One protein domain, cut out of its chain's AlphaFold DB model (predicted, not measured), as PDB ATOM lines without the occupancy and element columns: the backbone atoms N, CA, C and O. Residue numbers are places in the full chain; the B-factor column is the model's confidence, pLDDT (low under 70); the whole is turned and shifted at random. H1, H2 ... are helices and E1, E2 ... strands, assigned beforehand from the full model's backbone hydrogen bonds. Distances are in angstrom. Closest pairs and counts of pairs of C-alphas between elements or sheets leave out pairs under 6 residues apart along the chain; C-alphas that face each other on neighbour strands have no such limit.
ATOM      1  N   LEU A 159      75.818 136.822  90.998       62.28
ATOM      2  CA  LEU A 159      75.044 136.386  89.832       62.28
ATOM      3  C   LEU A 159      73.949 137.414  89.489       62.28
ATOM      4  O   LEU A 159      72.775 137.066  89.423       62.28
ATOM      5  N   CYS A 160      74.293 138.694  89.372       65.75
ATOM      6  CA  CYS A 160      73.312 139.733  89.072       65.75
ATOM      7  C   CYS A 160      73.651 140.432  87.761       65.75
ATOM      8  O   CYS A 160      74.686 141.088  87.639       65.75
ATOM      9  N   THR A 161      72.744 140.289  86.798       85.06
ATOM     10  CA  THR A 161      72.562 141.202  85.667       85.06
ATOM     11  C   THR A 161      72.126 142.591  86.151       85.06
ATOM     12  O   THR A 161      71.953 142.833  87.350       85.06
ATOM     13  N   HIS A 162      71.941 143.532  85.224       90.31
ATOM     14  CA  HIS A 162      71.427 144.854  85.557       90.31
ATOM     15  C   HIS A 162      69.997 144.797  86.101       90.31
ATOM     16  O   HIS A 162      69.171 143.967  85.705       90.31
ATOM     17  N   VAL A 163      69.702 145.729  87.006       93.50
ATOM     18  CA  VAL A 163      68.355 145.948  87.527       93.50
ATOM     19  C   VAL A 163      67.501 146.605  86.444       93.50
ATOM     20  O   VAL A 163      67.854 147.649  85.896       93.50
ATOM     21  N   VAL A 164      66.342 146.019  86.165       95.12
ATOM     22  CA  VAL A 164      65.362 146.544  85.214       95.12
ATOM     23  C   VAL A 164      64.651 147.744  85.831       95.12
ATOM     24  O   VAL A 164      64.030 147.641  86.891       95.12
ATOM     25  N   HIS A 165      64.660 148.880  85.130       96.12
ATOM     26  CA  HIS A 165      63.905 150.058  85.546       96.12
ATOM     27  C   HIS A 165      62.393 149.847  85.344       96.12
ATOM     28  O   HIS A 165      61.840 150.135  84.283       96.12
ATOM     29  N   CYS A 166      61.710 149.343  86.376       95.62
ATOM     30  CA  CYS A 166      60.260 149.150  86.369       95.62
ATOM     31  C   CYS A 166      59.603 149.775  87.618       95.62
ATOM     32  O   CYS A 166      59.314 149.062  88.578       95.62
ATOM     33  N   PRO A 167      59.328 151.097  87.621       97.19
ATOM     34  CA  PRO A 167      58.842 151.823  88.806       97.19
ATOM     35  C   PRO A 167      57.518 151.317  89.388       97.19
ATOM     36  O   PRO A 167      57.237 151.518  90.565       97.19
ATOM     37  N   TYR A 168      56.688 150.683  88.559       97.56
ATOM     38  CA  TYR A 168      55.377 150.167  88.957       97.56
ATOM     39  C   TYR A 168      55.407 148.688  89.357       97.56
ATOM     40  O   TYR A 168      54.360 148.127  89.682       97.56
ATOM     41  N   PHE A 169      56.575 148.036  89.320       95.75
ATOM     42  CA  PHE A 169      56.713 146.662  89.781       95.75
ATOM     43  C   PHE A 169      57.091 146.663  91.268       95.75
ATOM     44  O   PHE A 169      58.075 147.294  91.642       95.75
ATOM     45  N   PRO A 170      56.344 145.964  92.137       96.38
ATOM     46  CA  PRO A 170      56.564 146.022  93.585       96.38
ATOM     47  C   PRO A 170      57.860 145.341  94.050       96.38
ATOM     48  O   PRO A 170      58.236 145.469  95.209       96.38
ATOM     49  N   VAL A 171      58.515 144.583  93.170       96.25
ATOM     50  CA  VAL A 171      59.716 143.795  93.457       96.25
ATOM     51  C   VAL A 171      60.797 144.174  92.455       96.25
ATOM     52  O   VAL A 171      60.510 144.364  91.273       96.25
ATOM     53  N   GLU A 172      62.041 144.246  92.913       94.50
ATOM     54  CA  GLU A 172      63.183 144.456  92.032       94.50
ATOM     55  C   GLU A 172      63.258 143.353  90.965       94.50
ATOM     56  O   GLU A 172      62.995 142.170  91.217       94.50
ATOM     57  N   LYS A 173      63.552 143.753  89.730       94.81
ATOM     58  CA  LYS A 173      63.659 142.849  88.589       94.81
ATOM     59  C   LYS A 173      65.048 142.956  88.000       94.81
ATOM     60  O   LYS A 173      65.616 144.036  87.962       94.81
ATOM     61  N   PHE A 174      65.539 141.834  87.502       94.12
ATOM     62  CA  PHE A 174      66.843 141.715  86.871       94.12
ATOM     63  C   PHE A 174      66.660 141.312  85.412       94.12
ATOM     64  O   PHE A 174      65.688 140.627  85.071       94.12
ATOM     65  N   GLU A 175      67.564 141.769  84.551       94.38
ATOM     66  CA  GLU A 175      67.568 141.386  83.142       94.38
ATOM     67  C   GLU A 175      67.808 139.880  82.998       94.38
ATOM     68  O   GLU A 175      68.526 139.257  83.783       94.38
ATOM     69  N   GLY A 176      67.199 139.282  81.981       93.06
ATOM     70  CA  GLY A 176      67.343 137.865  81.689       93.06
ATOM     71  C   GLY A 176      67.123 137.604  80.210       93.06
ATOM     72  O   GLY A 176      66.201 138.150  79.603       93.06
ATOM     73  N   TRP A 177      67.968 136.754  79.639       94.81
ATOM     74  CA  TRP A 177      68.029 136.499  78.208       94.81
ATOM     75  C   TRP A 177      67.715 135.035  77.933       94.81
ATOM     76  O   TRP A 177      68.277 134.135  78.554       94.81
ATOM     77  N   TRP A 178      66.816 134.781  76.986       95.50
ATOM     78  CA  TRP A 178      66.598 133.440  76.456       95.50
ATOM     79  C   TRP A 178      67.367 133.295  75.155       95.50
ATOM     80  O   TRP A 178      67.037 133.952  74.169       95.50
ATOM     81  N   VAL A 179      68.352 132.404  75.139       94.06
ATOM     82  CA  VAL A 179      69.101 132.079  73.929       94.06
ATOM     83  C   VAL A 179      68.642 130.736  73.391       94.06
ATOM     84  O   VAL A 179      68.583 129.738  74.108       94.06
ATOM     85  N   TYR A 180      68.291 130.701  72.114       94.19
ATOM     86  CA  TYR A 180      67.833 129.494  71.447       94.19
ATOM     87  C   TYR A 180      68.362 129.448  70.017       94.19
ATOM     88  O   TYR A 180      68.447 130.460  69.327       94.19
ATOM     89  N   LEU A 181      68.693 128.243  69.558       93.19
ATOM     90  CA  LEU A 181      69.096 127.997  68.179       93.19
ATOM     91  C   LEU A 181      67.916 127.409  67.414       93.19
ATOM     92  O   LEU A 181      67.324 126.422  67.853       93.19
ATOM     93  N   VAL A 182      67.582 127.994  66.263       93.50
ATOM     94  CA  VAL A 182      66.468 127.547  65.412       93.50
ATOM     95  C   VAL A 182      66.976 127.198  64.025       93.50
ATOM     96  O   VAL A 182      67.700 127.965  63.398       93.50
ATOM     97  N   ASP A 183      66.535 126.059  63.508       92.19
ATOM     98  CA  ASP A 183      66.690 125.713  62.102       92.19
ATOM     99  C   ASP A 183      65.628 126.479  61.298       92.19
ATOM    100  O   ASP A 183      64.444 126.137  61.330       92.19
ATOM    101  N   ARG A 184      66.045 127.527  60.573       91.25
ATOM    102  CA  ARG A 184      65.146 128.381  59.770       91.25
ATOM    103  C   ARG A 184      64.341 127.589  58.738       91.25
ATOM    104  O   ARG A 184      63.200 127.956  58.460       91.25
ATOM    105  N   ARG A 185      64.894 126.496  58.198       90.62
ATOM    106  CA  ARG A 185      64.234 125.685  57.165       90.62
ATOM    107  C   ARG A 185      63.086 124.869  57.744       90.62
ATOM    108  O   ARG A 185      62.043 124.739  57.115       90.62
ATOM    109  N   THR A 186      63.281 124.304  58.932       94.12
ATOM    110  CA  THR A 186      62.268 123.455  59.581       94.12
ATOM    111  C   THR A 186      61.407 124.207  60.593       94.12
ATOM    112  O   THR A 186      60.391 123.669  61.030       94.12
ATOM    113  N   ARG A 187      61.790 125.443  60.948       94.75
ATOM    114  CA  ARG A 187      61.220 126.248  62.040       94.75
ATOM    115  C   ARG A 187      61.208 125.492  63.378       94.75
ATOM    116  O   ARG A 187      60.282 125.647  64.171       94.75
ATOM    117  N   GLN A 188      62.218 124.652  63.616       94.12
ATOM    118  CA  GLN A 188      62.361 123.861  64.843       94.12
ATOM    119  C   GLN A 188      63.574 124.303  65.658       94.12
ATOM    120  O   GLN A 188      64.601 124.686  65.098       94.12
ATOM    121  N   LEU A 189      63.458 124.205  66.984       93.56
ATOM    122  CA  LEU A 189      64.579 124.407  67.897       93.56
ATOM    123  C   LEU A 189      65.612 123.292  67.706       93.56
ATOM    124  O   LEU A 189      65.273 122.110  67.723       93.56
ATOM    125  N   ILE A 190      66.869 123.679  67.525       92.62
ATOM    126  CA  ILE A 190      68.006 122.763  67.395       92.62
ATOM    127  C   ILE A 190      68.435 122.276  68.782       92.62
ATOM    128  O   ILE A 190      68.761 121.105  68.954       92.62
ATOM    129  N   THR A 191      68.408 123.172  69.768       92.25
ATOM    130  CA  THR A 191      68.815 122.907  71.150       92.25
ATOM    131  C   THR A 191      67.757 123.380  72.137       92.25
ATOM    132  O   THR A 191      66.826 124.109  71.786       92.25
ATOM    133  N   LYS A 192      67.876 122.933  73.392       91.81
ATOM    134  CA  LYS A 192      67.042 123.460  74.474       91.81
ATOM    135  C   LYS A 192      67.369 124.947  74.674       91.81
ATOM    136  O   LYS A 192      68.555 125.271  74.708       91.81
ATOM    137  N   PRO A 193      66.360 125.826  74.822       94.69
ATOM    138  CA  PRO A 193      66.600 127.215  75.182       94.69
ATOM    139  C   PRO A 193      67.414 127.309  76.472       94.69
ATOM    140  O   PRO A 193      67.145 126.581  77.431       94.69
ATOM    141  N   VAL A 194      68.392 128.204  76.483       92.69
ATOM    142  CA  VAL A 194      69.235 128.508  77.638       92.69
ATOM    143  C   VAL A 194      68.777 129.840  78.208       92.69
ATOM    144  O   VAL A 194      68.618 130.807  77.465       92.69
ATOM    145  N   TYR A 195      68.541 129.878  79.515       93.69
ATOM    146  CA  TYR A 195      68.256 131.118  80.227       93.69
ATOM    147  C   TYR A 195      69.548 131.658  80.834       93.69
ATOM    148  O   TYR A 195      70.211 130.950  81.589       93.69
ATOM    149  N   VAL A 196      69.886 132.898  80.496       92.44
ATOM    150  CA  VAL A 196      71.090 133.594  80.947       92.44
ATOM    151  C   VAL A 196      70.661 134.789  81.791       92.44
ATOM    152  O   VAL A 196      70.027 135.716  81.290       92.44
ATOM    153  N   ALA A 197      70.999 134.753  83.078       92.38
ATOM    154  CA  ALA A 197      70.712 135.817  84.047       92.38
ATOM    155  C   ALA A 197      71.990 136.355  84.714       92.38
ATOM    156  O   ALA A 197      71.942 136.960  85.780       92.38
ATOM    157  N   THR A 198      73.136 136.113  84.083       88.94
ATOM    158  CA  THR A 198      74.480 136.428  84.587       88.94
ATOM    159  C   THR A 198      75.257 137.379  83.674       88.94
ATOM    160  O   THR A 198      76.346 137.821  84.039       88.94
ATOM    161  N   LEU A 199      74.672 137.752  82.532       87.19
ATOM    162  CA  LEU A 199      75.283 138.615  81.528       87.19
ATOM    163  C   LEU A 199      75.373 140.065  82.032       87.19
ATOM    164  O   LEU A 199      74.361 140.754  82.144       87.19
ATOM    165  N   GLN A 200      76.590 140.535  82.319       83.88
ATOM    166  CA  GLN A 200      76.850 141.939  82.676       83.88
ATOM    167  C   GLN A 200      77.393 142.742  81.493       83.88
ATOM    168  O   GLN A 200      76.851 143.783  81.147       83.88
ATOM    169  N   THR A 201      78.462 142.263  80.860       86.00
ATOM    170  CA  THR A 201      79.066 142.928  79.694       86.00
ATOM    171  C   THR A 201      79.248 141.918  78.577       86.00
ATOM    172  O   THR A 201      78.644 142.054  77.520       86.00
ATOM    173  N   GLU A 202      79.994 140.853  78.852       87.25
ATOM    174  CA  GLU A 202      80.243 139.760  77.918       87.25
ATOM    175  C   GLU A 202      80.208 138.437  78.688       87.25
ATOM    176  O   GLU A 202      80.722 138.341  79.807       87.25
ATOM    177  N   GLU A 203      79.571 137.424  78.109       86.25
ATOM    178  CA  GLU A 203      79.508 136.077  78.667       86.25
ATOM    179  C   GLU A 203      79.586 135.059  77.531       86.25
ATOM    180  O   GLU A 203      78.786 135.078  76.594       86.25
ATOM    181  N   GLU A 204      80.558 134.158  77.625       88.38
ATOM    182  CA  GLU A 204      80.714 133.044  76.700       88.38
ATOM    183  C   GLU A 204      80.052 131.799  77.289       88.38
ATOM    184  O   GLU A 204      80.306 131.423  78.436       88.38
ATOM    185  N   PHE A 205      79.224 131.120  76.496       85.50
ATOM    186  CA  PHE A 205      78.620 129.853  76.888       85.50
ATOM    187  C   PHE A 205      78.662 128.853  75.736       85.50
ATOM    188  O   PHE A 205      78.490 129.191  74.565       85.50
ATOM    189  N   THR A 206      78.867 127.585  76.080       87.31
ATOM    190  CA  THR A 206      78.953 126.504  75.100       87.31
ATOM    191  C   THR A 206      77.594 125.855  74.916       87.31
ATOM    192  O   THR A 206      77.008 125.323  75.859       87.31
ATOM    193  N   VAL A 207      77.116 125.819  73.675       83.44
ATOM    194  CA  VAL A 207      75.897 125.094  73.319       83.44
ATOM    195  C   VAL A 207      76.285 123.710  72.808       83.44
ATOM    196  O   VAL A 207      76.712 123.565  71.667       83.44
ATOM    197  N   SER A 208      76.162 122.678  73.647       81.75
ATOM    198  CA  SER A 208      76.467 121.294  73.268       81.75
ATOM    199  C   SER A 208      75.383 120.304  73.724       81.75
ATOM    200  O   SER A 208      74.733 120.524  74.748       81.75
ATOM    201  N   PRO A 209      75.168 119.198  72.982       83.06
ATOM    202  CA  PRO A 209      75.713 118.888  71.656       83.06
ATOM    203  C   PRO A 209      74.873 119.487  70.508       83.06
ATOM    204  O   PRO A 209      73.642 119.429  70.526       83.06
ATOM    205  N   LEU A 210      75.540 120.023  69.478       87.12
ATOM    206  CA  LEU A 210      74.902 120.446  68.225       87.12
ATOM    207  C   LEU A 210      74.850 119.279  67.224       87.12
ATOM    208  O   LEU A 210      75.802 118.506  67.146       87.12
ATOM    209  N   PRO A 211      73.782 119.142  66.416       86.31
ATOM    210  CA  PRO A 211      73.762 118.172  65.326       86.31
ATOM    211  C   PRO A 211      74.876 118.435  64.302       86.31
ATOM    212  O   PRO A 211      75.066 119.576  63.888       86.31
ATOM    213  N   GLU A 212      75.522 117.381  63.796       86.88
ATOM    214  CA  GLU A 212      76.663 117.451  62.857       86.88
ATOM    215  C   GLU A 212      76.419 118.360  61.641       86.88
ATOM    216  O   GLU A 212      77.294 119.092  61.185       86.88
ATOM    217  N   ARG A 213      75.188 118.348  61.110       86.38
ATOM    218  CA  ARG A 213      74.786 119.211  59.985       86.38
ATOM    219  C   ARG A 213      74.925 120.704  60.301       86.38
ATOM    220  O   ARG A 213      75.220 121.481  59.407       86.38
ATOM    221  N   VAL A 214      74.679 121.085  61.554       85.75
ATOM    222  CA  VAL A 214      74.753 122.468  62.032       85.75
ATOM    223  C   VAL A 214      76.209 122.850  62.245       85.75
ATOM    224  O   VAL A 214      76.613 123.915  61.803       85.75
ATOM    225  N   VAL A 215      77.006 121.956  62.837       87.62
ATOM    226  CA  VAL A 215      78.449 122.169  63.037       87.62
ATOM    227  C   VAL A 215      79.155 122.412  61.702       87.62
ATOM    228  O   VAL A 215      79.878 123.393  61.567       87.62
ATOM    229  N   ARG A 216      78.888 121.577  60.688       88.38
ATOM    230  CA  ARG A 216      79.460 121.758  59.343       88.38
ATOM    231  C   ARG A 216      79.063 123.087  58.705       88.38
ATOM    232  O   ARG A 216      79.925 123.763  58.166       88.38
ATOM    233  N   TYR A 217      77.787 123.460  58.801       87.19
ATOM    234  CA  TYR A 217      77.304 124.734  58.266       87.19
ATOM    235  C   TYR A 217      77.978 125.935  58.940       87.19
ATOM    236  O   TYR A 217      78.396 126.860  58.258       87.19
ATOM    237  N   LEU A 218      78.107 125.919  60.271       86.44
ATOM    238  CA  LEU A 218      78.764 127.004  61.005       86.44
ATOM    239  C   LEU A 218      80.240 127.137  60.617       86.44
ATOM    240  O   LEU A 218      80.708 128.250  60.407       86.44
ATOM    241  N   LYS A 219      80.935 126.008  60.450       88.38
ATOM    242  CA  LYS A 219      82.329 125.986  60.001       88.38
ATOM    243  C   LYS A 219      82.499 126.552  58.584       88.38
ATOM    244  O   LYS A 219      83.389 127.357  58.353       88.38
ATOM    245  N   GLU A 220      81.625 126.178  57.651       89.81
ATOM    246  CA  GLU A 220      81.656 126.689  56.271       89.81
ATOM    247  C   GLU A 220      81.406 128.207  56.208       89.81
ATOM    248  O   GLU A 220      82.022 128.907  55.409       89.81
TER     249      GLU A 220
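This is residues 159 to 220 of the 306 residues of an uncharacterized protein of Fasciola hepatica (UniProt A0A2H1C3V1). With little regular structure, this is a long, only just elongated loop trace: residues 159 to 176 fold back at one end, a hairpin of short strands E1 and E2 lies in the middle, and helix H1 lies at the other end, its residues 215 to 220 sticking out. The 62 printed residues hold E1, E2 and H1 in that order, mixed in class, with only 15 residues in named elements; the antiparallel sheet has order E1 - E2. It is only just extended, close to loose, with a radius of gyration of the C-alphas of 15.9 A and spans of 46 by 23 by 16 A.

E1, residues 177 to 179, and E2, residues 194 to 196, form an antiparallel hairpin at 151 degrees; N 177 and O 196 are within hydrogen-bond range at 2.8 A. E1 and H1, residues 212 to 220, are apart. In H1 every O i to N i+4 pair is within hydrogen-bond range.

E1 begins at C-alpha 177 (68.029, 136.499, 78.208). H1, 12.4 A long from first to last C-alpha, ends at C-alpha 220 (81.656, 126.689, 56.271).

The farthest C-alphas, of Pro 170 and Glu 220, are 48.9 A apart. The printed part has no cut; both links are long. Residues 159 to 160 have pLDDT under 70.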